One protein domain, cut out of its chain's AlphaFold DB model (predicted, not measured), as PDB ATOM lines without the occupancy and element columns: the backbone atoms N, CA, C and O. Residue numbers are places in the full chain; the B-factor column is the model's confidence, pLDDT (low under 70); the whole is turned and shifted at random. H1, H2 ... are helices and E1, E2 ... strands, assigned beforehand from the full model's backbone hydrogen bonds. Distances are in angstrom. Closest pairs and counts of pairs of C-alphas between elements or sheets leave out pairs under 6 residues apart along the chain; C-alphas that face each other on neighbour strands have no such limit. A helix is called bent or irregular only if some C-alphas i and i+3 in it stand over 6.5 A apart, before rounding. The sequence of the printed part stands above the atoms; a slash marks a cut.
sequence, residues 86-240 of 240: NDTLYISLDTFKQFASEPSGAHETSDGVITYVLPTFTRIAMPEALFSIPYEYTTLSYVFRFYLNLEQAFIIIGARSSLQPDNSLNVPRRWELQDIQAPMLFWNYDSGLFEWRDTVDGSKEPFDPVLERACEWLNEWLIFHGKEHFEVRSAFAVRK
ATOM      1  N   ASN A  86      18.142  25.193   3.867       87.75
ATOM      2  CA  ASN A  86      18.078  25.509   2.442       87.75
ATOM      3  C   ASN A  86      18.293  24.286   1.551       87.75
ATOM      4  O   ASN A  86      17.689  24.201   0.477       87.75
ATOM      5  N   ASP A  87      19.135  23.352   1.986       90.25
ATOM      6  CA  ASP A  87      19.479  22.164   1.224       90.25
ATOM      7  C   ASP A  87      18.370  21.116   1.286       90.25
ATOM      8  O   ASP A  87      17.567  21.042   2.214       90.25
ATOM      9  N   THR A  88      18.328  20.294   0.243       92.12
ATOM     10  CA  THR A  88      17.395  19.176   0.119       92.12
ATOM     11  C   THR A  88      18.166  17.880   0.291       92.12
ATOM     12  O   THR A  88      19.152  17.648  -0.411       92.12
ATOM     13  N   LEU A  89      17.729  17.036   1.224       92.25
ATOM     14  CA  LEU A  89      18.355  15.742   1.462       92.25
ATOM     15  C   LEU A  89      17.896  14.743   0.393       92.25
ATOM     16  O   LEU A  89      16.723  14.383   0.344       92.25
ATOM     17  N   TYR A  90      18.816  14.288  -0.457       90.69
ATOM     18  CA  TYR A  90      18.516  13.244  -1.434       90.69
ATOM     19  C   TYR A  90      18.645  11.851  -0.809       90.69
ATOM     20  O   TYR A  90      19.681  11.518  -0.236       90.69
ATOM     21  N   ILE A  91      17.608  11.031  -0.965       88.31
ATOM     22  CA  ILE A  91      17.548   9.644  -0.503       88.31
ATOM     23  C   ILE A  91      17.551   8.752  -1.743       88.31
ATOM     24  O   ILE A  91      16.677   8.858  -2.606       88.31
ATOM     25  N   SER A  92      18.556   7.884  -1.865       85.38
ATOM     26  CA  SER A  92      18.677   7.003  -3.028       85.38
ATOM     27  C   SER A  92      17.716   5.817  -2.938       85.38
ATOM     28  O   SER A  92      17.306   5.411  -1.851       85.38
ATOM     29  N   LEU A  93      17.419   5.212  -4.092       83.12
ATOM     30  CA  LEU A  93      16.604   3.997  -4.183       83.12
ATOM     31  C   LEU A  93      17.119   2.891  -3.239       83.12
ATOM     32  O   LEU A  93      16.336   2.285  -2.513       83.12
ATOM     33  N   ASP A  94      18.438   2.681  -3.208       82.75
ATOM     34  CA  ASP A  94      19.083   1.601  -2.449       82.75
ATOM     35  C   ASP A  94      19.093   1.847  -0.931       82.75
ATOM     36  O   ASP A  94      19.127   0.903  -0.143       82.75
ATOM     37  N   THR A  95      19.063   3.114  -0.508       84.88
ATOM     38  CA  THR A  95      19.151   3.505   0.911       84.88
ATOM     39  C   THR A  95      17.797   3.841   1.527       84.88
ATOM     40  O   THR A  95      17.691   3.895   2.751       84.88
ATOM     41  N   PHE A  96      16.746   4.004   0.716       85.00
ATOM     42  CA  PHE A  96      15.422   4.433   1.167       85.00
ATOM     43  C   PHE A  96      14.866   3.579   2.310       85.00
ATOM     44  O   PHE A  96      14.461   4.113   3.341       85.00
ATOM     45  N   LYS A  97      14.892   2.248   2.158       83.12
ATOM     46  CA  LYS A  97      14.378   1.334   3.188       83.12
ATOM     47  C   LYS A  97      15.122   1.519   4.507       83.12
ATOM     48  O   LYS A  97      14.482   1.646   5.542       83.12
ATOM     49  N   GLN A  98      16.455   1.559   4.450       84.38
ATOM     50  CA  GLN A  98      17.293   1.761   5.629       84.38
ATOM     51  C   GLN A  98      16.969   3.100   6.291       84.38
ATOM     52  O   GLN A  98      16.667   3.109   7.476       84.38
ATOM     53  N   PHE A  99      16.955   4.192   5.526       86.38
ATOM     54  CA  PHE A  99      16.661   5.535   6.027       86.38
ATOM     55  C   PHE A  99      15.293   5.619   6.722       86.38
ATOM     56  O   PHE A  99      15.163   6.206   7.797       86.38
ATOM     57  N   ALA A 100      14.263   5.018   6.125       83.06
ATOM     58  CA  ALA A 100      12.908   5.112   6.649       83.06
ATOM     59  C   ALA A 100      12.653   4.167   7.841       83.06
ATOM     60  O   ALA A 100      11.842   4.481   8.711       83.06
ATOM     61  N   SER A 101      13.362   3.031   7.921       80.25
ATOM     62  CA  SER A 101      13.254   2.090   9.048       80.25
ATOM     63  C   SER A 101      14.261   2.328  10.174       80.25
ATOM     64  O   SER A 101      14.075   1.783  11.259       80.25
ATOM     65  N   GLU A 102      15.329   3.098   9.940       80.12
ATOM     66  CA  GLU A 102      16.403   3.358  10.911       80.12
ATOM     67  C   GLU A 102      15.870   3.824  12.277       80.12
ATOM     68  O   GLU A 102      16.267   3.236  13.289       80.12
ATOM     69  N   PRO A 103      14.897   4.758  12.350       76.62
ATOM     70  CA  PRO A 103      14.303   5.136  13.626       76.62
ATOM     71  C   PRO A 103      13.618   3.965  14.348       76.62
ATOM     72  O   PRO A 103      13.685   3.894  15.570       76.62
ATOM     73  N   SER A 104      13.008   3.019  13.628       70.12
ATOM     74  CA  SER A 104      12.371   1.834  14.228       70.12
ATOM     75  C   SER A 104      13.388   0.868  14.843       70.12
ATOM     76  O   SER A 104      13.126   0.322  15.908       70.12
ATOM     77  N   GLY A 105      14.560   0.678  14.226       65.31
ATOM     78  CA  GLY A 105      15.608  -0.204  14.768       65.31
ATOM     79  C   GLY A 105      16.180   0.294  16.101       65.31
ATOM     80  O   GLY A 105      16.544  -0.495  16.972       65.31
ATOM     81  N   ALA A 106      16.178   1.612  16.310       62.41
ATOM     82  CA  ALA A 106      16.514   2.212  17.597       62.41
ATOM     83  C   ALA A 106      15.540   1.808  18.724       62.41
ATOM     84  O   ALA A 106      15.975   1.662  19.866       62.41
ATOM     85  N   HIS A 107      14.258   1.557  18.421       58.59
ATOM     86  CA  HIS A 107      13.299   1.036  19.404       58.59
ATOM     87  C   HIS A 107      13.631  -0.363  19.904       58.59
ATOM     88  O   HIS A 107      13.455  -0.640  21.085       58.59
ATOM     89  N   GLU A 108      14.130  -1.235  19.033       56.84
ATOM     90  CA  GLU A 108      14.382  -2.642  19.371       56.84
ATOM     91  C   GLU A 108      15.590  -2.830  20.300       56.84
ATOM     92  O   GLU A 108      15.732  -3.870  20.939       56.84
ATOM     93  N   THR A 109      16.458  -1.822  20.391       57.62
ATOM     94  CA  THR A 109      17.695  -1.860  21.192       57.62
ATOM     95  C   THR A 109      17.580  -1.134  22.531       57.62
ATOM     96  O   THR A 109      18.552  -1.092  23.287       57.62
ATOM     97  N   SER A 110      16.411  -0.563  22.839       60.09
ATOM     98  CA  SER A 110      16.201   0.284  24.009       60.09
ATOM     99  C   SER A 110      15.063  -0.232  24.881       60.09
ATOM    100  O   SER A 110      13.922  -0.329  24.439       60.09
ATOM    101  N   ASP A 111      15.356  -0.481  26.157       60.50
ATOM    102  CA  ASP A 111      14.369  -0.910  27.157       60.50
ATOM    103  C   ASP A 111      13.485   0.254  27.682       60.50
ATOM    104  O   ASP A 111      12.706   0.073  28.621       60.50
ATOM    105  N   GLY A 112      13.616   1.468  27.123       64.19
ATOM    106  CA  GLY A 112      13.005   2.704  27.632       64.19
ATOM    107  C   GLY A 112      12.051   3.419  26.666       64.19
ATOM    108  O   GLY A 112      11.918   3.075  25.493       64.19
ATOM    109  N   VAL A 113      11.385   4.472  27.161       63.91
ATOM    110  CA  VAL A 113      10.571   5.365  26.318       63.91
ATOM    111  C   VAL A 113      11.502   6.124  25.377       63.91
ATOM    112  O   VAL A 113      12.380   6.861  25.820       63.91
ATOM    113  N   ILE A 114      11.305   5.969  24.073       65.56
ATOM    114  CA  ILE A 114      12.081   6.692  23.069       65.56
ATOM    115  C   ILE A 114      11.329   7.935  22.628       65.56
ATOM    116  O   ILE A 114      10.132   7.897  22.347       65.56
ATOM    117  N   THR A 115      12.069   9.035  22.532       69.44
ATOM    118  CA  THR A 115      11.601  10.263  21.892       69.44
ATOM    119  C   THR A 115      12.431  10.540  20.652       69.44
ATOM    120  O   THR A 115      13.658  10.609  20.711       69.44
ATOM    121  N   TYR A 116      11.747  10.746  19.534       72.31
ATOM    122  CA  TYR A 116      12.365  11.226  18.308       72.31
ATOM    123  C   TYR A 116      12.389  12.742  18.321       72.31
ATOM    124  O   TYR A 116      11.356  13.392  18.490       72.31
ATOM    125  N   VAL A 117      13.579  13.304  18.155       80.19
ATOM    126  CA  VAL A 117      13.720  14.729  17.896       80.19
ATOM    127  C   VAL A 117      13.562  14.918  16.397       80.19
ATOM    128  O   VAL A 117      14.274  14.287  15.614       80.19
ATOM    129  N   LEU A 118      12.626  15.780  16.009       83.12
ATOM    130  CA  LEU A 118      12.420  16.107  14.606       83.12
ATOM    131  C   LEU A 118      13.724  16.657  14.006       83.12
ATOM    132  O   LEU A 118      14.396  17.465  14.659       83.12
ATOM    133  N   PRO A 119      14.101  16.234  12.790       85.50
ATOM    134  CA  PRO A 119      15.274  16.773  12.127       85.50
ATOM    135  C   PRO A 119      15.181  18.285  11.925       85.50
ATOM    136  O   PRO A 119      14.120  18.896  11.975       85.50
ATOM    137  N   THR A 120      16.325  18.902  11.657       89.25
ATOM    138  CA  THR A 120      16.400  20.336  11.353       89.25
ATOM    139  C   THR A 120      16.071  20.652   9.894       89.25
ATOM    140  O   THR A 120      15.771  21.803   9.588       89.25
ATOM    141  N   PHE A 121      16.127  19.662   8.995       91.62
ATOM    142  CA  PHE A 121      15.833  19.829   7.571       91.62
ATOM    143  C   PHE A 121      14.364  19.567   7.255       91.62
ATOM    144  O   PHE A 121      13.781  18.626   7.785       91.62
ATOM    145  N   THR A 122      13.782  20.356   6.352       94.50
ATOM    146  CA  THR A 122      12.359  20.243   5.976       94.50
ATOM    147  C   THR A 122      12.144  19.739   4.549       94.50
ATOM    148  O   THR A 122      11.003  19.567   4.119       94.50
ATOM    149  N   ARG A 123      13.226  19.481   3.803       94.12
ATOM    150  CA  ARG A 123      13.185  19.158   2.372       94.12
ATOM    151  C   ARG A 123      13.892  17.848   2.071       94.12
ATOM    152  O   ARG A 123      15.062  17.681   2.424       94.12
ATOM    153  N   ILE A 124      13.214  16.962   1.349       93.75
ATOM    154  CA  ILE A 124      13.792  15.708   0.852       93.75
ATOM    155  C   ILE A 124      13.591  15.555  -0.651       93.75
ATOM    156  O   ILE A 124      12.640  16.083  -1.216       93.75
ATOM    157  N   ALA A 125      14.481  14.810  -1.294       92.31
ATOM    158  CA  ALA A 125      14.378  14.425  -2.692       92.31
ATOM    159  C   ALA A 125      14.585  12.919  -2.840       92.31
ATOM    160  O   ALA A 125      15.392  12.333  -2.122       92.31
ATOM    161  N   MET A 126      13.889  12.285  -3.778       90.50
ATOM    162  CA  MET A 126      14.004  10.844  -4.001       90.50
ATOM    163  C   MET A 126      13.607  10.459  -5.430       90.50
ATOM    164  O   MET A 126      12.857  11.195  -6.065       90.50
ATOM    165  N   PRO A 127      14.118   9.348  -5.982       89.75
ATOM    166  CA  PRO A 127      13.865   8.978  -7.372       89.75
ATOM    167  C   PRO A 127      12.426   8.494  -7.598       89.75
ATOM    168  O   PRO A 127      11.899   7.728  -6.795       89.75
ATOM    169  N   GLU A 128      11.831   8.837  -8.746       88.31
ATOM    170  CA  GLU A 128      10.496   8.355  -9.158       88.31
ATOM    171  C   GLU A 128      10.374   6.823  -9.153       88.31
ATOM    172  O   GLU A 128       9.313   6.266  -8.878       88.31
ATOM    173  N   ALA A 129      11.494   6.135  -9.403       86.38
ATOM    174  CA  ALA A 129      11.578   4.683  -9.450       86.38
ATOM    175  C   ALA A 129      11.147   4.009  -8.137       86.38
ATOM    176  O   ALA A 129      10.740   2.850  -8.177       86.38
ATOM    177  N   LEU A 130      11.204   4.721  -7.000       84.94
ATOM    178  CA  LEU A 130      10.649   4.237  -5.734       84.94
ATOM    179  C   LEU A 130       9.154   3.964  -5.866       84.94
ATOM    180  O   LEU A 130       8.688   2.899  -5.483       84.94
ATOM    181  N   PHE A 131       8.420   4.891  -6.469       84.19
ATOM    182  CA  PHE A 131       6.968   4.821  -6.585       84.19
ATOM    183  C   PHE A 131       6.538   3.958  -7.770       84.19
ATOM    184  O   PHE A 131       5.470   3.361  -7.759       84.19
ATOM    185  N   SER A 132       7.375   3.792  -8.791       75.50
ATOM    186  CA  SER A 132       7.026   2.976  -9.961       75.50
ATOM    187  C   SER A 132       6.778   1.491  -9.647       75.50
ATOM    188  O   SER A 132       6.079   0.828 -10.418       75.50
ATOM    189  N   ILE A 133       7.289   0.963  -8.526       69.81
ATOM    190  CA  ILE A 133       7.150  -0.450  -8.150       69.81
ATOM    191  C   ILE A 133       6.063  -0.608  -7.068       69.81
ATOM    192  O   ILE A 133       6.145   0.052  -6.030       69.81
ATOM    193  N   PRO A 134       5.067  -1.495  -7.257       62.34
ATOM    194  CA  PRO A 134       4.064  -1.787  -6.238       62.34
ATOM    195  C   PRO A 134       4.691  -2.631  -5.117       62.34
ATOM    196  O   PRO A 134       4.721  -3.857  -5.185       62.34
ATOM    197  N   TYR A 135       5.225  -1.966  -4.097       62.97
ATOM    198  CA  TYR A 135       5.632  -2.570  -2.829       62.97
ATOM    199  C   TYR A 135       4.961  -1.812  -1.683       62.97
ATOM    200  O   TYR A 135       4.801  -0.601  -1.744       62.97
ATOM    201  N   GLU A 136       4.636  -2.510  -0.596       58.84
ATOM    202  CA  GLU A 136       3.948  -1.957   0.588       58.84
ATOM    203  C   GLU A 136       4.707  -0.814   1.298       58.84
ATOM    204  O   GLU A 136       4.161  -0.161   2.181       58.84
ATOM    205  N   TYR A 137       5.962  -0.553   0.917       62.22
ATOM    206  CA  TYR A 137       6.860   0.394   1.584       62.22
ATOM    207  C   TYR A 137       7.304   1.556   0.693       62.22
ATOM    208  O   TYR A 137       8.271   2.227   1.035       62.22
ATOM    209  N   THR A 138       6.672   1.786  -0.458       65.00
ATOM    210  CA  THR A 138       7.136   2.796  -1.422       65.00
ATOM    211  C   THR A 138       6.400   4.129  -1.337       65.00
ATOM    212  O   THR A 138       6.586   4.956  -2.216       65.00
ATOM    213  N   THR A 139       5.610   4.391  -0.293       74.81
ATOM    214  CA  THR A 139       4.884   5.665  -0.134       74.81
ATOM    215  C   THR A 139       5.600   6.626   0.816       74.81
ATOM    216  O   THR A 139       6.343   6.219   1.716       74.81
ATOM    217  N   LEU A 140       5.348   7.930   0.659       85.75
ATOM    218  CA  LEU A 140       5.891   8.954   1.560       85.75
ATOM    219  C   LEU A 140       5.406   8.785   3.008       85.75
ATOM    220  O   LEU A 140       6.100   9.210   3.932       85.75
ATOM    221  N   SER A 141       4.263   8.123   3.223       83.31
ATOM    222  CA  SER A 141       3.704   7.862   4.558       83.31
ATOM    223  C   SER A 141       4.711   7.199   5.511       83.31
ATOM    224  O   SER A 141       4.786   7.551   6.689       83.31
ATOM    225  N   TYR A 142       5.559   6.307   4.989       80.38
ATOM    226  CA  TYR A 142       6.528   5.568   5.793       80.38
ATOM    227  C   TYR A 142       7.675   6.459   6.293       80.38
ATOM    228  O   TYR A 142       8.147   6.297   7.417       80.38
ATOM    229  N   VAL A 143       8.076   7.452   5.494       84.19
ATOM    230  CA  VAL A 143       9.029   8.488   5.918       84.19
ATOM    231  C   VAL A 143       8.354   9.435   6.911       84.19
ATOM    232  O   VAL A 143       8.905   9.751   7.959       84.19
ATOM    233  N   PHE A 144       7.116   9.848   6.654       83.06
ATOM    234  CA  PHE A 144       6.422  10.813   7.510       83.06
ATOM    235  C   PHE A 144       6.296  10.386   8.971       83.06
ATOM    236  O   PHE A 144       6.377  11.236   9.857       83.06
ATOM    237  N   ARG A 145       6.212   9.078   9.233       78.12
ATOM    238  CA  ARG A 145       6.153   8.506  10.585       78.12
ATOM    239  C   ARG A 145       7.211   9.056  11.553       78.12
ATOM    240  O   ARG A 145       6.916   9.207  12.737       78.12
ATOM    241  N   PHE A 146       8.423   9.339  11.077       79.00
ATOM    242  CA  PHE A 146       9.535   9.812  11.918       79.00
ATOM    243  C   PHE A 146      10.023  11.221  11.565       79.00
ATOM    244  O   PHE A 146      10.760  11.834  12.335       79.00
ATOM    245  N   TYR A 147       9.588  11.748  10.423       86.25
ATOM    246  CA  TYR A 147      10.087  12.985   9.830       86.25
ATOM    247  C   TYR A 147       8.941  14.004   9.651       86.25
ATOM    248  O   TYR A 147       8.767  14.602   8.594       86.25
ATOM    249  N   LEU A 148       8.120  14.213  10.689       84.31
ATOM    250  CA  LEU A 148       6.903  15.048  10.621       84.31
ATOM    251  C   LEU A 148       7.158  16.532  10.307       84.31
ATOM    252  O   LEU A 148       6.248  17.245   9.886       84.31
ATOM    253  N   ASN A 149       8.378  17.024  10.509       90.38
ATOM    254  CA  ASN A 149       8.764  18.398  10.191       90.38
ATOM    255  C   ASN A 149       8.999  18.627   8.688       90.38
ATOM    256  O   ASN A 149       9.210  19.768   8.290       90.38
ATOM    257  N   LEU A 150       8.960  17.584   7.855       92.38
ATOM    258  CA  LEU A 150       9.088  17.725   6.408       92.38
ATOM    259  C   LEU A 150       7.972  18.596   5.837       92.38
ATOM    260  O   LEU A 150       6.796  18.396   6.127       92.38
ATOM    261  N   GLU A 151       8.348  19.567   5.022       93.56
ATOM    262  CA  GLU A 151       7.447  20.506   4.355       93.56
ATOM    263  C   GLU A 151       7.401  20.245   2.853       93.56
ATOM    264  O   GLU A 151       6.384  20.516   2.224       93.56
ATOM    265  N   GLN A 152       8.481  19.709   2.275       93.44
ATOM    266  CA  GLN A 152       8.586  19.513   0.831       93.44
ATOM    267  C   GLN A 152       9.262  18.185   0.485       93.44
ATOM    268  O   GLN A 152      10.335  17.861   1.007       93.44
ATOM    269  N   ALA A 153       8.658  17.447  -0.444       93.69
ATOM    270  CA  ALA A 153       9.249  16.284  -1.089       93.69
ATOM    271  C   ALA A 153       9.371  16.504  -2.602       93.69
ATOM    272  O   ALA A 153       8.410  16.866  -3.279       93.69
ATOM    273  N   PHE A 154      10.564  16.249  -3.135       92.25
ATOM    274  CA  PHE A 154      10.855  16.318  -4.562       92.25
ATOM    275  C   PHE A 154      11.012  14.911  -5.138       92.25
ATOM    276  O   PHE A 154      11.874  14.143  -4.708       92.25
ATOM    277  N   ILE A 155      10.204  14.581  -6.138       90.75
ATOM    278  CA  ILE A 155      10.299  13.336  -6.887       90.75
ATOM    279  C   ILE A 155      11.163  13.581  -8.120       90.75
ATOM    280  O   ILE A 155      10.806  14.345  -9.014       90.75
ATOM    281  N   ILE A 156      12.338  12.957  -8.142       89.75
ATOM    282  CA  ILE A 156      13.336  13.150  -9.188       89.75
ATOM    283  C   ILE A 156      13.023  12.240 -10.373       89.75
ATOM    284  O   ILE A 156      13.188  11.018 -10.295       89.75
ATOM    285  N   ILE A 157      12.615  12.865 -11.474       86.44
ATOM    286  CA  ILE A 157      12.265  12.207 -12.732       86.44
ATOM    287  C   ILE A 157      13.536  11.826 -13.492       86.44
ATOM    288  O   ILE A 157      14.491  12.607 -13.575       86.44
ATOM    289  N   GLY A 158      13.577  10.610 -14.044       81.81
ATOM    290  CA  GLY A 158      14.729  10.119 -14.800       81.81
ATOM    291  C   GLY A 158      16.015  10.037 -13.973       81.81
ATOM    292  O   GLY A 158      17.115  10.123 -14.531       81.81
ATOM    293  N   ALA A 159      15.889   9.898 -12.649       73.19
ATOM    294  CA  ALA A 159      17.000   9.746 -11.723       73.19
ATOM    295  C   ALA A 159      17.880   8.559 -12.144       73.19
ATOM    296  O   ALA A 159      17.563   7.392 -11.916       73.19
ATOM    297  N   ARG A 160      19.003   8.852 -12.801       64.50
ATOM    298  CA  ARG A 160      19.968   7.829 -13.210       64.50
ATOM    299  C   ARG A 160      20.635   7.243 -11.966       64.50
ATOM    300  O   ARG A 160      20.924   7.973 -11.018       64.50
ATOM    301  N   SER A 161      21.040   5.972 -12.026       55.31
ATOM    302  CA  SER A 161      21.913   5.334 -11.018       55.31
ATOM    303  C   SER A 161      23.217   6.119 -10.760       55.31
ATOM    304  O   SER A 161      23.899   5.880  -9.775       55.31
ATOM    305  N   SER A 162      23.557   7.088 -11.621       50.09
ATOM    306  CA  SER A 162      24.693   8.009 -11.513       50.09
ATOM    307  C   SER A 162      24.513   9.189 -10.542       50.09
ATOM    308  O   SER A 162      25.406  10.030 -10.479       50.09
ATOM    309  N   LEU A 163      23.379   9.313  -9.836       59.12
ATOM    310  CA  LEU A 163      23.287  10.196  -8.655       59.12
ATOM    311  C   LEU A 163      24.095   9.640  -7.467       59.12
ATOM    312  O   LEU A 163      24.332  10.356  -6.497       59.12
ATOM    313  N   GLN A 164      24.544   8.384  -7.561       55.12
ATOM    314  CA  GLN A 164      25.530   7.794  -6.663       55.12
ATOM    315  C   GLN A 164      26.861   8.570  -6.750       55.12
ATOM    316  O   GLN A 164      27.243   9.011  -7.843       55.12
ATOM    317  N   PRO A 165      27.586   8.751  -5.633       50.25
ATOM    318  CA  PRO A 165      28.930   9.309  -5.669       50.25
ATOM    319  C   PRO A 165      29.796   8.469  -6.619       50.25
ATOM    320  O   PRO A 165      29.813   7.242  -6.570       50.25
ATOM    321  N   ASP A 166      30.471   9.141  -7.547       45.81
ATOM    322  CA  ASP A 166      31.366   8.506  -8.508       45.81
ATOM    323  C   ASP A 166      32.525   7.859  -7.735       45.81
ATOM    324  O   ASP A 166      33.396   8.565  -7.239       45.81
ATOM    325  N   ASN A 167      32.539   6.526  -7.618       44.69
ATOM    326  CA  ASN A 167      33.528   5.756  -6.843       44.69
ATOM    327  C   ASN A 167      34.998   6.018  -7.238       44.69
ATOM    328  O   ASN A 167      35.910   5.570  -6.547       44.69
ATOM    329  N   SER A 168      35.260   6.723  -8.343       46.97
ATOM    330  CA  SER A 168      36.612   7.151  -8.728       46.97
ATOM    331  C   SER A 168      37.138   8.337  -7.903       46.97
ATOM    332  O   SER A 168      38.347   8.558  -7.819       46.97
ATOM    333  N   LEU A 169      36.243   9.094  -7.266       47.28
ATOM    334  CA  LEU A 169      36.526  10.224  -6.394       47.28
ATOM    335  C   LEU A 169      35.556  10.112  -5.216       47.28
ATOM    336  O   LEU A 169      34.394  10.443  -5.387       47.28
ATOM    337  N   ASN A 170      36.026   9.671  -4.046       48.53
ATOM    338  CA  ASN A 170      35.261   9.430  -2.804       48.53
ATOM    339  C   ASN A 170      34.438  10.626  -2.245       48.53
ATOM    340  O   ASN A 170      34.294  10.741  -1.034       48.53
ATOM    341  N   VAL A 171      33.950  11.572  -3.056       53.34
ATOM    342  CA  VAL A 171      33.204  12.744  -2.596       53.34
ATOM    343  C   VAL A 171      32.104  13.134  -3.602       53.34
ATOM    344  O   VAL A 171      32.398  13.323  -4.790       53.34
ATOM    345  N   PRO A 172      30.843  13.292  -3.156       58.03
ATOM    346  CA  PRO A 172      29.723  13.656  -4.018       58.03
ATOM    347  C   PRO A 172      29.897  15.049  -4.653       58.03
ATOM    348  O   PRO A 172      30.293  16.024  -4.008       58.03
ATOM    349  N   ARG A 173      29.596  15.144  -5.957       65.75
ATOM    350  CA  ARG A 173      29.513  16.426  -6.683       65.75
ATOM    351  C   ARG A 173      28.139  17.070  -6.484       65.75
ATOM    352  O   ARG A 173      27.172  16.385  -6.165       65.75
ATOM    353  N   ARG A 174      28.058  18.387  -6.701       76.81
ATOM    354  CA  ARG A 174      26.827  19.165  -6.523       76.81
ATOM    355  C   ARG A 174      25.784  18.810  -7.583       76.81
ATOM    356  O   ARG A 174      26.026  18.949  -8.783       76.81
ATOM    357  N   TRP A 175      24.609  18.428  -7.106       82.31
ATOM    358  CA  TRP A 175      23.387  18.368  -7.896       82.31
ATOM    359  C   TRP A 175      22.495  19.542  -7.520       82.31
ATOM    360  O   TRP A 175      22.483  19.983  -6.370       82.31
ATOM    361  N   GLU A 176      21.765  20.062  -8.494       85.12
ATOM    362  CA  GLU A 176      20.745  21.078  -8.277       85.12
ATOM    363  C   GLU A 176      19.405  20.594  -8.819       85.12
ATOM    364  O   GLU A 176      19.349  19.896  -9.836       85.12
ATOM    365  N   LEU A 177      18.334  20.973  -8.121       85.44
ATOM    366  CA  LEU A 177      16.970  20.766  -8.581       85.44
ATOM    367  C   LEU A 177      16.683  21.753  -9.712       85.44
ATOM    368  O   LEU A 177      16.810  22.967  -9.539       85.44
ATOM    369  N   GLN A 178      16.297  21.225 -10.863       82.88
ATOM    370  CA  GLN A 178      15.800  21.982 -11.997       82.88
ATOM    371  C   GLN A 178      14.298  21.737 -12.148       82.88
ATOM    372  O   GLN A 178      13.797  20.666 -11.808       82.88
ATOM    373  N   ASP A 179      13.608  22.739 -12.694       71.69
ATOM    374  CA  ASP A 179      12.191  22.671 -13.061       71.69
ATOM    375  C   ASP A 179      11.225  22.540 -11.869       71.69
ATOM    376  O   ASP A 179      10.229  21.833 -11.902       71.69
ATOM    377  N   ILE A 180      11.498  23.280 -10.790       65.31
ATOM    378  CA  ILE A 180      10.646  23.323  -9.581       65.31
ATOM    379  C   ILE A 180       9.274  23.999  -9.850       65.31
ATOM    380  O   ILE A 180       8.428  24.086  -8.957       65.31
ATOM    381  N   GLN A 181       9.059  24.514 -11.067       65.38
ATOM    382  CA  GLN A 181       7.784  25.076 -11.528       65.38
ATOM    383  C   GLN A 181       6.854  24.026 -12.151       65.38
ATOM    384  O   GLN A 181       5.762  24.389 -12.578       65.38
ATOM    385  N   ALA A 182       7.258  22.757 -12.181       67.31
ATOM    386  CA  ALA A 182       6.433  21.629 -12.589       67.31
ATOM    387  C   ALA A 182       5.161  21.464 -11.715       67.31
ATOM    388  O   ALA A 182       5.083  22.042 -10.620       67.31
ATOM    389  N   PRO A 183       4.172  20.671 -12.178       74.75
ATOM    390  CA  PRO A 183       2.978  20.324 -11.414       74.75
ATOM    391  C   PRO A 183       3.293  19.897  -9.985       74.75
ATOM    392  O   PRO A 183       4.188  19.078  -9.750       74.75
ATOM    393  N   MET A 184       2.540  20.434  -9.026       87.38
ATOM    394  CA  MET A 184       2.668  20.058  -7.623       87.38
ATOM    395  C   MET A 184       1.340  19.600  -7.037       87.38
ATOM    396  O   MET A 184       0.285  20.163  -7.336       87.38
ATOM    397  N   LEU A 185       1.438  18.637  -6.128       90.38
ATOM    398  CA  LEU A 185       0.396  18.333  -5.164       90.38
ATOM    399  C   LEU A 185       0.702  19.102  -3.886       90.38
ATOM    400  O   LEU A 185       1.784  18.963  -3.309       90.38
ATOM    401  N   PHE A 186      -0.245  19.913  -3.435       91.31
ATOM    402  CA  PHE A 186      -0.160  20.551  -2.130       91.31
ATOM    403  C   PHE A 186      -1.209  19.954  -1.202       91.31
ATOM    404  O   PHE A 186      -2.335  19.662  -1.602       91.31
ATOM    405  N   TRP A 187      -0.818  19.747   0.047       93.31
ATOM    406  CA  TRP A 187      -1.718  19.327   1.102       93.31
ATOM    407  C   TRP A 187      -2.602  20.500   1.517       93.31
ATOM    408  O   TRP A 187      -2.089  21.543   1.935       93.31
ATOM    409  N   ASN A 188      -3.918  20.325   1.418       91.00
ATOM    410  CA  ASN A 188      -4.895  21.266   1.938       91.00
ATOM    411  C   ASN A 188      -5.485  20.704   3.239       91.00
ATOM    412  O   ASN A 188      -6.238  19.731   3.235       91.00
ATOM    413  N   TYR A 189      -5.130  21.330   4.362       89.00
ATOM    414  CA  TYR A 189      -5.589  20.908   5.683       89.00
ATOM    415  C   TYR A 189      -7.111  21.028   5.853       89.00
ATOM    416  O   TYR A 189      -7.721  20.165   6.479       89.00
ATOM    417  N   ASP A 190      -7.727  22.056   5.264       89.75
ATOM    418  CA  ASP A 190      -9.163  22.312   5.402       89.75
ATOM    419  C   ASP A 190     -10.000  21.277   4.639       89.75
ATOM    420  O   ASP A 190     -11.050  20.847   5.123       89.75
ATOM    421  N   SER A 191      -9.544  20.861   3.451       89.00
ATOM    422  CA  SER A 191     -10.217  19.820   2.663       89.00
ATOM    423  C   SER A 191      -9.800  18.402   3.063       89.00
ATOM    424  O   SER A 191     -10.524  17.448   2.778       89.00
ATOM    425  N   GLY A 192      -8.661  18.250   3.748       88.75
ATOM    426  CA  GLY A 192      -8.097  16.956   4.130       88.75
ATOM    427  C   GLY A 192      -7.606  16.136   2.932       88.75
ATOM    428  O   GLY A 192      -7.508  14.908   3.026       88.75
ATOM    429  N   LEU A 193      -7.333  16.792   1.801       90.25
ATOM    430  CA  LEU A 193      -6.951  16.166   0.539       90.25
ATOM    431  C   LEU A 193      -5.744  16.868  -0.087       90.25
ATOM    432  O   LEU A 193      -5.423  18.019   0.212       90.25
ATOM    433  N   PHE A 194      -5.064  16.144  -0.976       90.81
ATOM    434  CA  PHE A 194      -4.075  16.740  -1.863       90.81
ATOM    435  C   PHE A 194      -4.774  17.384  -3.054       90.81
ATOM    436  O   PHE A 194      -5.613  16.760  -3.702       90.81
ATOM    437  N   GLU A 195      -4.400  18.621  -3.343       90.06
ATOM    438  CA  GLU A 195      -4.942  19.405  -4.442       90.06
ATOM    439  C   GLU A 195      -3.829  19.716  -5.442       90.06
ATOM    440  O   GLU A 195      -2.688  20.017  -5.074       90.06
ATOM    441  N   TRP A 196      -4.159  19.632  -6.728       86.75
ATOM    442  CA  TRP A 196      -3.243  20.024  -7.787       86.75
ATOM    443  C   TRP A 196      -3.122  21.542  -7.831       86.75
ATOM    444  O   TRP A 196      -4.117  22.268  -7.854       86.75
ATOM    445  N   ARG A 197      -1.886  22.036  -7.891       81.19
ATOM    446  CA  ARG A 197      -1.606  23.433  -8.218       81.19
ATOM    447  C   ARG A 197      -0.766  23.477  -9.480       81.19
ATOM    448  O   ARG A 197       0.420  23.149  -9.454       81.19
ATOM    449  N   ASP A 198      -1.399  23.897 -10.566       69.75
ATOM    450  CA  ASP A 198      -0.706  24.203 -11.811       69.75
ATOM    451  C   ASP A 198      -0.066  25.596 -11.724       69.75
ATOM    452  O   ASP A 198      -0.628  26.526 -11.139       69.75
ATOM    453  N   THR A 199       1.126  25.752 -12.294       58.69
ATOM    454  CA  THR A 199       1.790  27.062 -12.436       58.69
ATOM    455  C   THR A 199       1.440  27.750 -13.757       58.69
ATOM    456  O   THR A 199       1.757  28.928 -13.928       58.69
ATOM    457  N   VAL A 200       0.766  27.049 -14.678       55.62
ATOM    458  CA  VAL A 200       0.420  27.545 -16.014       55.62
ATOM    459  C   VAL A 200      -1.090  27.444 -16.232       55.62
ATOM    460  O   VAL A 200      -1.676  26.371 -16.157       55.62
ATOM    461  N   ASP A 201      -1.709  28.598 -16.485       48.62
ATOM    462  CA  ASP A 201      -3.148  28.803 -16.676       48.62
ATOM    463  C   ASP A 201      -3.827  27.745 -17.573       48.62
ATOM    464  O   ASP A 201      -3.591  27.669 -18.781       48.62
ATOM    465  N   GLY A 202      -4.777  27.013 -16.988       49.41
ATOM    466  CA  GLY A 202      -5.955  26.498 -17.692       49.41
ATOM    467  C   GLY A 202      -5.828  25.170 -18.447       49.41
ATOM    468  O   GLY A 202      -6.789  24.790 -19.123       49.41
ATOM    469  N   SER A 203      -4.716  24.435 -18.351       47.94
ATOM    470  CA  SER A 203      -4.690  23.036 -18.802       47.94
ATOM    471  C   SER A 203      -5.412  22.112 -17.817       47.94
ATOM    472  O   SER A 203      -5.499  22.393 -16.627       47.94
ATOM    473  N   LYS A 204      -5.980  21.011 -18.333       55.53
ATOM    474  CA  LYS A 204      -6.532  19.910 -17.521       55.53
ATOM    475  C   LYS A 204      -5.560  19.556 -16.398       55.53
ATOM    476  O   LYS A 204      -4.365  19.525 -16.681       55.53
ATOM    477  N   GLU A 205      -6.094  19.249 -15.210       57.59
ATOM    478  CA  GLU A 205      -5.320  18.809 -14.040       57.59
ATOM    479  C   GLU A 205      -4.136  17.942 -14.487       57.59
ATOM    480  O   GLU A 205      -4.353  16.930 -15.173       57.59
ATOM    481  N   PRO A 206      -2.894  18.363 -14.198       62.66
ATOM    482  CA  PRO A 206      -1.715  17.633 -14.618       62.66
ATOM    483  C   PRO A 206      -1.691  16.302 -13.870       62.66
ATOM    484  O   PRO A 206      -1.271  16.217 -12.726       62.66
ATOM    485  N   PHE A 207      -2.195  15.253 -14.512       66.38
ATOM    486  CA  PHE A 207      -2.209  13.917 -13.940       66.38
ATOM    487  C   PHE A 207      -0.803  13.315 -14.019       66.38
ATOM    488  O   PHE A 207      -0.358  12.912 -15.097       66.38
ATOM    489  N   ASP A 208      -0.116  13.243 -12.878       80.44
ATOM    490  CA  ASP A 208       1.127  12.488 -12.722       80.44
ATOM    491  C   ASP A 208       0.891  11.281 -11.789       80.44
ATOM    492  O   ASP A 208       0.800  11.449 -10.565       80.44
ATOM    493  N   PRO A 209       0.807  10.050 -12.333       83.75
ATOM    494  CA  PRO A 209       0.527   8.856 -11.540       83.75
ATOM    495  C   PRO A 209       1.636   8.531 -10.530       83.75
ATOM    496  O   PRO A 209       1.397   7.783  -9.582       83.75
ATOM    497  N   VAL A 210       2.851   9.057 -10.720       85.88
ATOM    498  CA  VAL A 210       3.955   8.883  -9.769       85.88
ATOM    499  C   VAL A 210       3.709   9.739  -8.530       85.88
ATOM    500  O   VAL A 210       3.885   9.250  -7.414       85.88
ATOM    501  N   LEU A 211       3.272  10.990  -8.708       87.62
ATOM    502  CA  LEU A 211       2.984  11.902  -7.597       87.62
ATOM    503  C   LEU A 211       1.779  11.441  -6.776       87.62
ATOM    504  O   LEU A 211       1.853  11.447  -5.547       87.62
ATOM    505  N   GLU A 212       0.706  10.990  -7.431       87.06
ATOM    506  CA  GLU A 212      -0.451  10.431  -6.721       87.06
ATOM    507  C   GLU A 212      -0.045   9.231  -5.868       87.06
ATOM    508  O   GLU A 212      -0.337   9.185  -4.673       87.06
ATOM    509  N   ARG A 213       0.717   8.304  -6.455       87.19
ATOM    510  CA  ARG A 213       1.200   7.125  -5.740       87.19
ATOM    511  C   ARG A 213       2.159   7.473  -4.607       87.19
ATOM    512  O   ARG A 213       2.128   6.842  -3.557       87.19
ATOM    513  N   ALA A 214       2.993   8.497  -4.777       87.81
ATOM    514  CA  ALA A 214       3.857   8.975  -3.703       87.81
ATOM    515  C   ALA A 214       3.062   9.454  -2.484       87.81
ATOM    516  O   ALA A 214       3.501   9.251  -1.346       87.81
ATOM    517  N   CYS A 215       1.889  10.039  -2.725       89.06
ATOM    518  CA  CYS A 215       0.986  10.558  -1.705       89.06
ATOM    519  C   CYS A 215      -0.028   9.522  -1.191       89.06
ATOM    520  O   CYS A 215      -0.813   9.848  -0.299       89.06
ATOM    521  N   GLU A 216      -0.028   8.288  -1.710       86.50
ATOM    522  CA  GLU A 216      -0.948   7.246  -1.257       86.50
ATOM    523  C   GLU A 216      -0.854   7.063   0.265       86.50
ATOM    524  O   GLU A 216       0.223   6.861   0.834       86.50
ATOM    525  N   TRP A 217      -2.021   7.160   0.913       83.38
ATOM    526  CA  TRP A 217      -2.250   6.942   2.347       83.38
ATOM    527  C   TRP A 217      -1.598   7.999   3.248       83.38
ATOM    528  O   TRP A 217      -1.659   7.912   4.473       83.38
ATOM    529  N   LEU A 218      -0.980   9.022   2.658       87.75
ATOM    530  CA  LEU A 218      -0.335  10.095   3.399       87.75
ATOM    531  C   LEU A 218      -1.365  11.027   4.053       87.75
ATOM    532  O   LEU A 218      -1.125  11.519   5.149       87.75
ATOM    533  N   ASN A 219      -2.530  11.229   3.433       88.38
ATOM    534  CA  ASN A 219      -3.604  12.090   3.936       88.38
ATOM    535  C   ASN A 219      -4.053  11.730   5.365       88.38
ATOM    536  O   ASN A 219      -4.143  12.613   6.215       88.38
ATOM    537  N   GLU A 220      -4.277  10.443   5.661       84.50
ATOM    538  CA  GLU A 220      -4.673   9.993   7.004       84.50
ATOM    539  C   GLU A 220      -3.606  10.342   8.050       84.50
ATOM    540  O   GLU A 220      -3.924  10.830   9.138       84.50
ATOM    541  N   TRP A 221      -2.330  10.167   7.692       82.94
ATOM    542  CA  TRP A 221      -1.194  10.520   8.542       82.94
ATOM    543  C   TRP A 221      -1.079  12.028   8.769       82.94
ATOM    544  O   TRP A 221      -0.857  12.463   9.901       82.94
ATOM    545  N   LEU A 222      -1.242  12.836   7.718       88.19
ATOM    546  CA  LEU A 222      -1.169  14.293   7.823       88.19
ATOM    547  C   LEU A 222      -2.300  14.855   8.690       88.19
ATOM    548  O   LEU A 222      -2.037  15.714   9.532       88.19
ATOM    549  N   ILE A 223      -3.521  14.325   8.560       87.44
ATOM    550  CA  ILE A 223      -4.658  14.685   9.421       87.44
ATOM    551  C   ILE A 223      -4.371  14.299  10.871       87.44
ATOM    552  O   ILE A 223      -4.493  15.137  11.764       87.44
ATOM    553  N   PHE A 224      -3.961  13.048  11.109       85.06
ATOM    554  CA  PHE A 224      -3.703  12.536  12.455       85.06
ATOM    555  C   PHE A 224      -2.657  13.368  13.207       85.06
ATOM    556  O   PHE A 224      -2.800  13.619  14.403       85.06
ATOM    557  N   HIS A 225      -1.623  13.835  12.504       82.62
ATOM    558  CA  HIS A 225      -0.568  14.666  13.080       82.62
ATOM    559  C   HIS A 225      -0.830  16.174  13.005       82.62
ATOM    560  O   HIS A 225       0.037  16.948  13.411       82.62
ATOM    561  N   GLY A 226      -1.995  16.605  12.512       86.75
ATOM    562  CA  GLY A 226      -2.336  18.022  12.396       86.75
ATOM    563  C   GLY A 226      -1.369  18.794  11.496       86.75
ATOM    564  O   GLY A 226      -1.027  19.936  11.797       86.75
ATOM    565  N   LYS A 227      -0.862  18.167  10.428       88.81
ATOM    566  CA  LYS A 227       0.057  18.826   9.500       88.81
ATOM    567  C   LYS A 227      -0.704  19.887   8.714       88.81
ATOM    568  O   LYS A 227      -1.613  19.563   7.961       88.81
ATOM    569  N   GLU A 228      -0.285  21.137   8.848       88.19
ATOM    570  CA  GLU A 228      -0.925  22.249   8.141       88.19
ATOM    571  C   GLU A 228      -0.439  22.383   6.689       88.19
ATOM    572  O   GLU A 228      -1.224  22.685   5.800       88.19
ATOM    573  N   HIS A 229       0.853  22.133   6.437       89.38
ATOM    574  CA  HIS A 229       1.488  22.431   5.150       89.38
ATOM    575  C   HIS A 229       2.416  21.300   4.706       89.38
ATOM    576  O   HIS A 229       3.355  20.951   5.422       89.38
ATOM    577  N   PHE A 230       2.190  20.746   3.518       93.00
ATOM    578  CA  PHE A 230       3.116  19.814   2.882       93.00
ATOM    579  C   PHE A 230       2.972  19.861   1.362       93.00
ATOM    580  O   PHE A 230       1.866  20.009   0.846       93.00
ATOM    581  N   GLU A 231       4.079  19.738   0.641       93.31
ATOM    582  CA  GLU A 231       4.101  19.826  -0.816       93.31
ATOM    583  C   GLU A 231       4.896  18.669  -1.421       93.31
ATOM    584  O   GLU A 231       5.995  18.344  -0.966       93.31
ATOM    585  N   VAL A 232       4.370  18.093  -2.499       92.50
ATOM    586  CA  VAL A 232       5.056  17.083  -3.307       92.50
ATOM    587  C   VAL A 232       5.159  17.588  -4.736       92.50
ATOM    588  O   VAL A 232       4.166  17.997  -5.338       92.50
ATOM    589  N   ARG A 233       6.378  17.598  -5.274       90.69
ATOM    590  CA  ARG A 233       6.675  18.159  -6.598       90.69
ATOM    591  C   ARG A 233       7.527  17.201  -7.406       90.69
ATOM    592  O   ARG A 233       8.409  16.557  -6.842       90.69
ATOM    593  N   SER A 234       7.333  17.161  -8.717       88.75
ATOM    594  CA  SER A 234       8.323  16.569  -9.614       88.75
ATOM    595  C   SER A 234       9.471  17.555  -9.860       88.75
ATOM    596  O   SER A 234       9.307  18.773  -9.780       88.75
ATOM    597  N   ALA A 235      10.673  17.032 -10.086       88.56
ATOM    598  CA  ALA A 235      11.845  17.827 -10.434       88.56
ATOM    599  C   ALA A 235      12.855  16.992 -11.226       88.56
ATOM    600  O   ALA A 235      12.860  15.762 -11.166       88.56
ATOM    601  N   PHE A 236      13.774  17.663 -11.913       85.75
ATOM    602  CA  PHE A 236      14.946  17.024 -12.506       85.75
ATOM    603  C   PHE A 236      16.189  17.332 -11.676       85.75
ATOM    604  O   PHE A 236      16.348  18.435 -11.155       85.75
ATOM    605  N   ALA A 237      17.105  16.371 -11.573       85.75
ATOM    606  CA  ALA A 237      18.410  16.600 -10.965       85.75
ATOM    607  C   ALA A 237      19.447  16.878 -12.058       85.75
ATOM    608  O   ALA A 237      19.686  16.037 -12.928       85.75
ATOM    609  N   VAL A 238      20.102  18.038 -11.990       82.06
ATOM    610  CA  VAL A 238      21.170  18.413 -12.927       82.06
ATOM    611  C   VAL A 238      22.498  18.552 -12.210       82.06
ATOM    612  O   VAL A 238      22.595  19.122 -11.123       82.06
ATOM    613  N   ARG A 239      23.540  18.010 -12.840       76.88
ATOM    614  CA  ARG A 239      24.917  18.106 -12.363       76.88
ATOM    615  C   ARG A 239      25.487  19.469 -12.740       76.88
ATOM    616  O   ARG A 239      25.407  19.844 -13.911       76.88
ATOM    617  N   LYS A 240      26.098  20.160 -11.778       66.56
ATOM    618  CA  LYS A 240      26.908  21.361 -12.028       66.56
ATOM    619  C   LYS A 240      28.396  21.107 -11.825       66.56
ATOM    620  O   LYS A 240      28.754  20.183 -11.058       66.56
TER     621      LYS A 240
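AT A GLANCE: This is residues 86 to 240 of the 240 residues of an uncharacterized protein of Aspergillus avenaceus (UniProt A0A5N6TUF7). A strongly twisted sheet of six strands forms a wall through this domain, with the long, bent strand E7 in its middle. H4 packs across one face, the short helix H2 packs on H4, and the short helices H3 and H5 pack on each other. At one end H1 and E1 run out from the body and back as an arm, whose tip, residues 108 to 113, sticks out; residues 166 to 171, in the long link from E3 to E4, stick out elsewhere. The printed part has 155 residues, with five named helices and seven named strands, which follow each other along the chain as H1, E1, E2, H2, H3, E3, E4, E5, E6, H4, H5 and E7; the branched sheet has E2 and E3 as well as E3 and E7 as parallel neighbours, and E4 and E7, E5 and E6, and E5 and E7 as antiparallel neighbours; the class is mixed, helices and strands, and under half of the residues, 71, are in named elements. It is compact, with a radius of gyration of the C-alphas of 16.4 A and spans of 56 by 47 by 31 A.

HOW THE PARTS SIT: Start at E7, residues 231 to 239, which bends by 57 degrees at residue 234 and has three neighbours in staggered pairing. On one side of it look for E3, residues 152 to 156, parallel at 47 degrees, with N 155 and O 233 2.8 A apart. On the other side are E5, residues 184 to 188, beside residues 231 to 233, and E4, residues 175 to 178, beside residues 235 to 239. Both are antiparallel to E7: N 185 and O 232 are 2.9 A apart, and N 178 and O 236 are 2.8 A apart. Beyond E3 you reach the edge strand E2, residues 123 to 127, parallel to it at 22 degrees, with N 126 and O 154 2.9 A apart; residues 89 to 90 pair in parallel with residues 124 to 125 of E2. Beyond E5, the edge strand E6, residues 193 to 197, forms a hairpin with it, antiparallel at 139 degrees, with N 186 and O 195 2.9 A apart. H4, residues 209 to 214, is on the sheet at a height of 8.6 A and runs across the strands, at 73 degrees to E7 on the local plane; it is only just over E7 alone, with 4 of its C-alphas falling on E7 and 2 on E5. Their closest C-alphas, those of Leu 211 and Val 232, are 7.0 A apart. H2, residues 129 to 132, only grazes the sheet and touches H4, closest at the C-alphas of Phe 131 and Ala 214, 5.9 A. H5, residues 218 to 224, also only grazes the sheet; it touches H3, residues 140 to 144, closest at the C-alphas of Ser 141 and Leu 218, 4.8 A. E2, H2 and H3, and E3 form a strand-helix-strand unit, two parallel neighbour strands with helices between, and its crossover is right-handed. H1, residues 96 to 108, is not on the sheet; it is close to H3 but not clearly touching, the closest C-alphas being those of Ala 100 and Val 143, 5.2 A apart. E1, residues 114 to 116, pairs with no named strand. Every O i to N i+4 pair is within hydrogen-bond range in H3, H4 and H5, 5 of 9 are in H1, and H2 is too short for such a pair.

IN THESE COORDINATES: Find C-alpha 96 at (15.422, 4.433, 1.167); from there H1 runs 19.6 A to C-alpha 108, irregular where C-alphas 100 and 103 are 7.1 A apart. E2 begins at C-alpha 123, (13.185, 19.158, 2.372), and is 14.1 A long; E3 measures 12.8 A, E5 12.3 A and E6 12.6 A. E7 runs 23.9 A and ends at C-alpha 239, (24.917, 18.106, -12.363).

THE WHOLE: The two C-alphas farthest apart, those of Asp 111 and Gly 202, are 56.4 A apart. The printed part has no cut; it ends at residue 240, the chain's last. The long links are E3 to E4, 18 residues, and E6 to H4, 11 residues. The mean pLDDT of the printed part is 78.1; 45 residues are under 70, among them 105 to 115, 160 to 173 and 198 to 207.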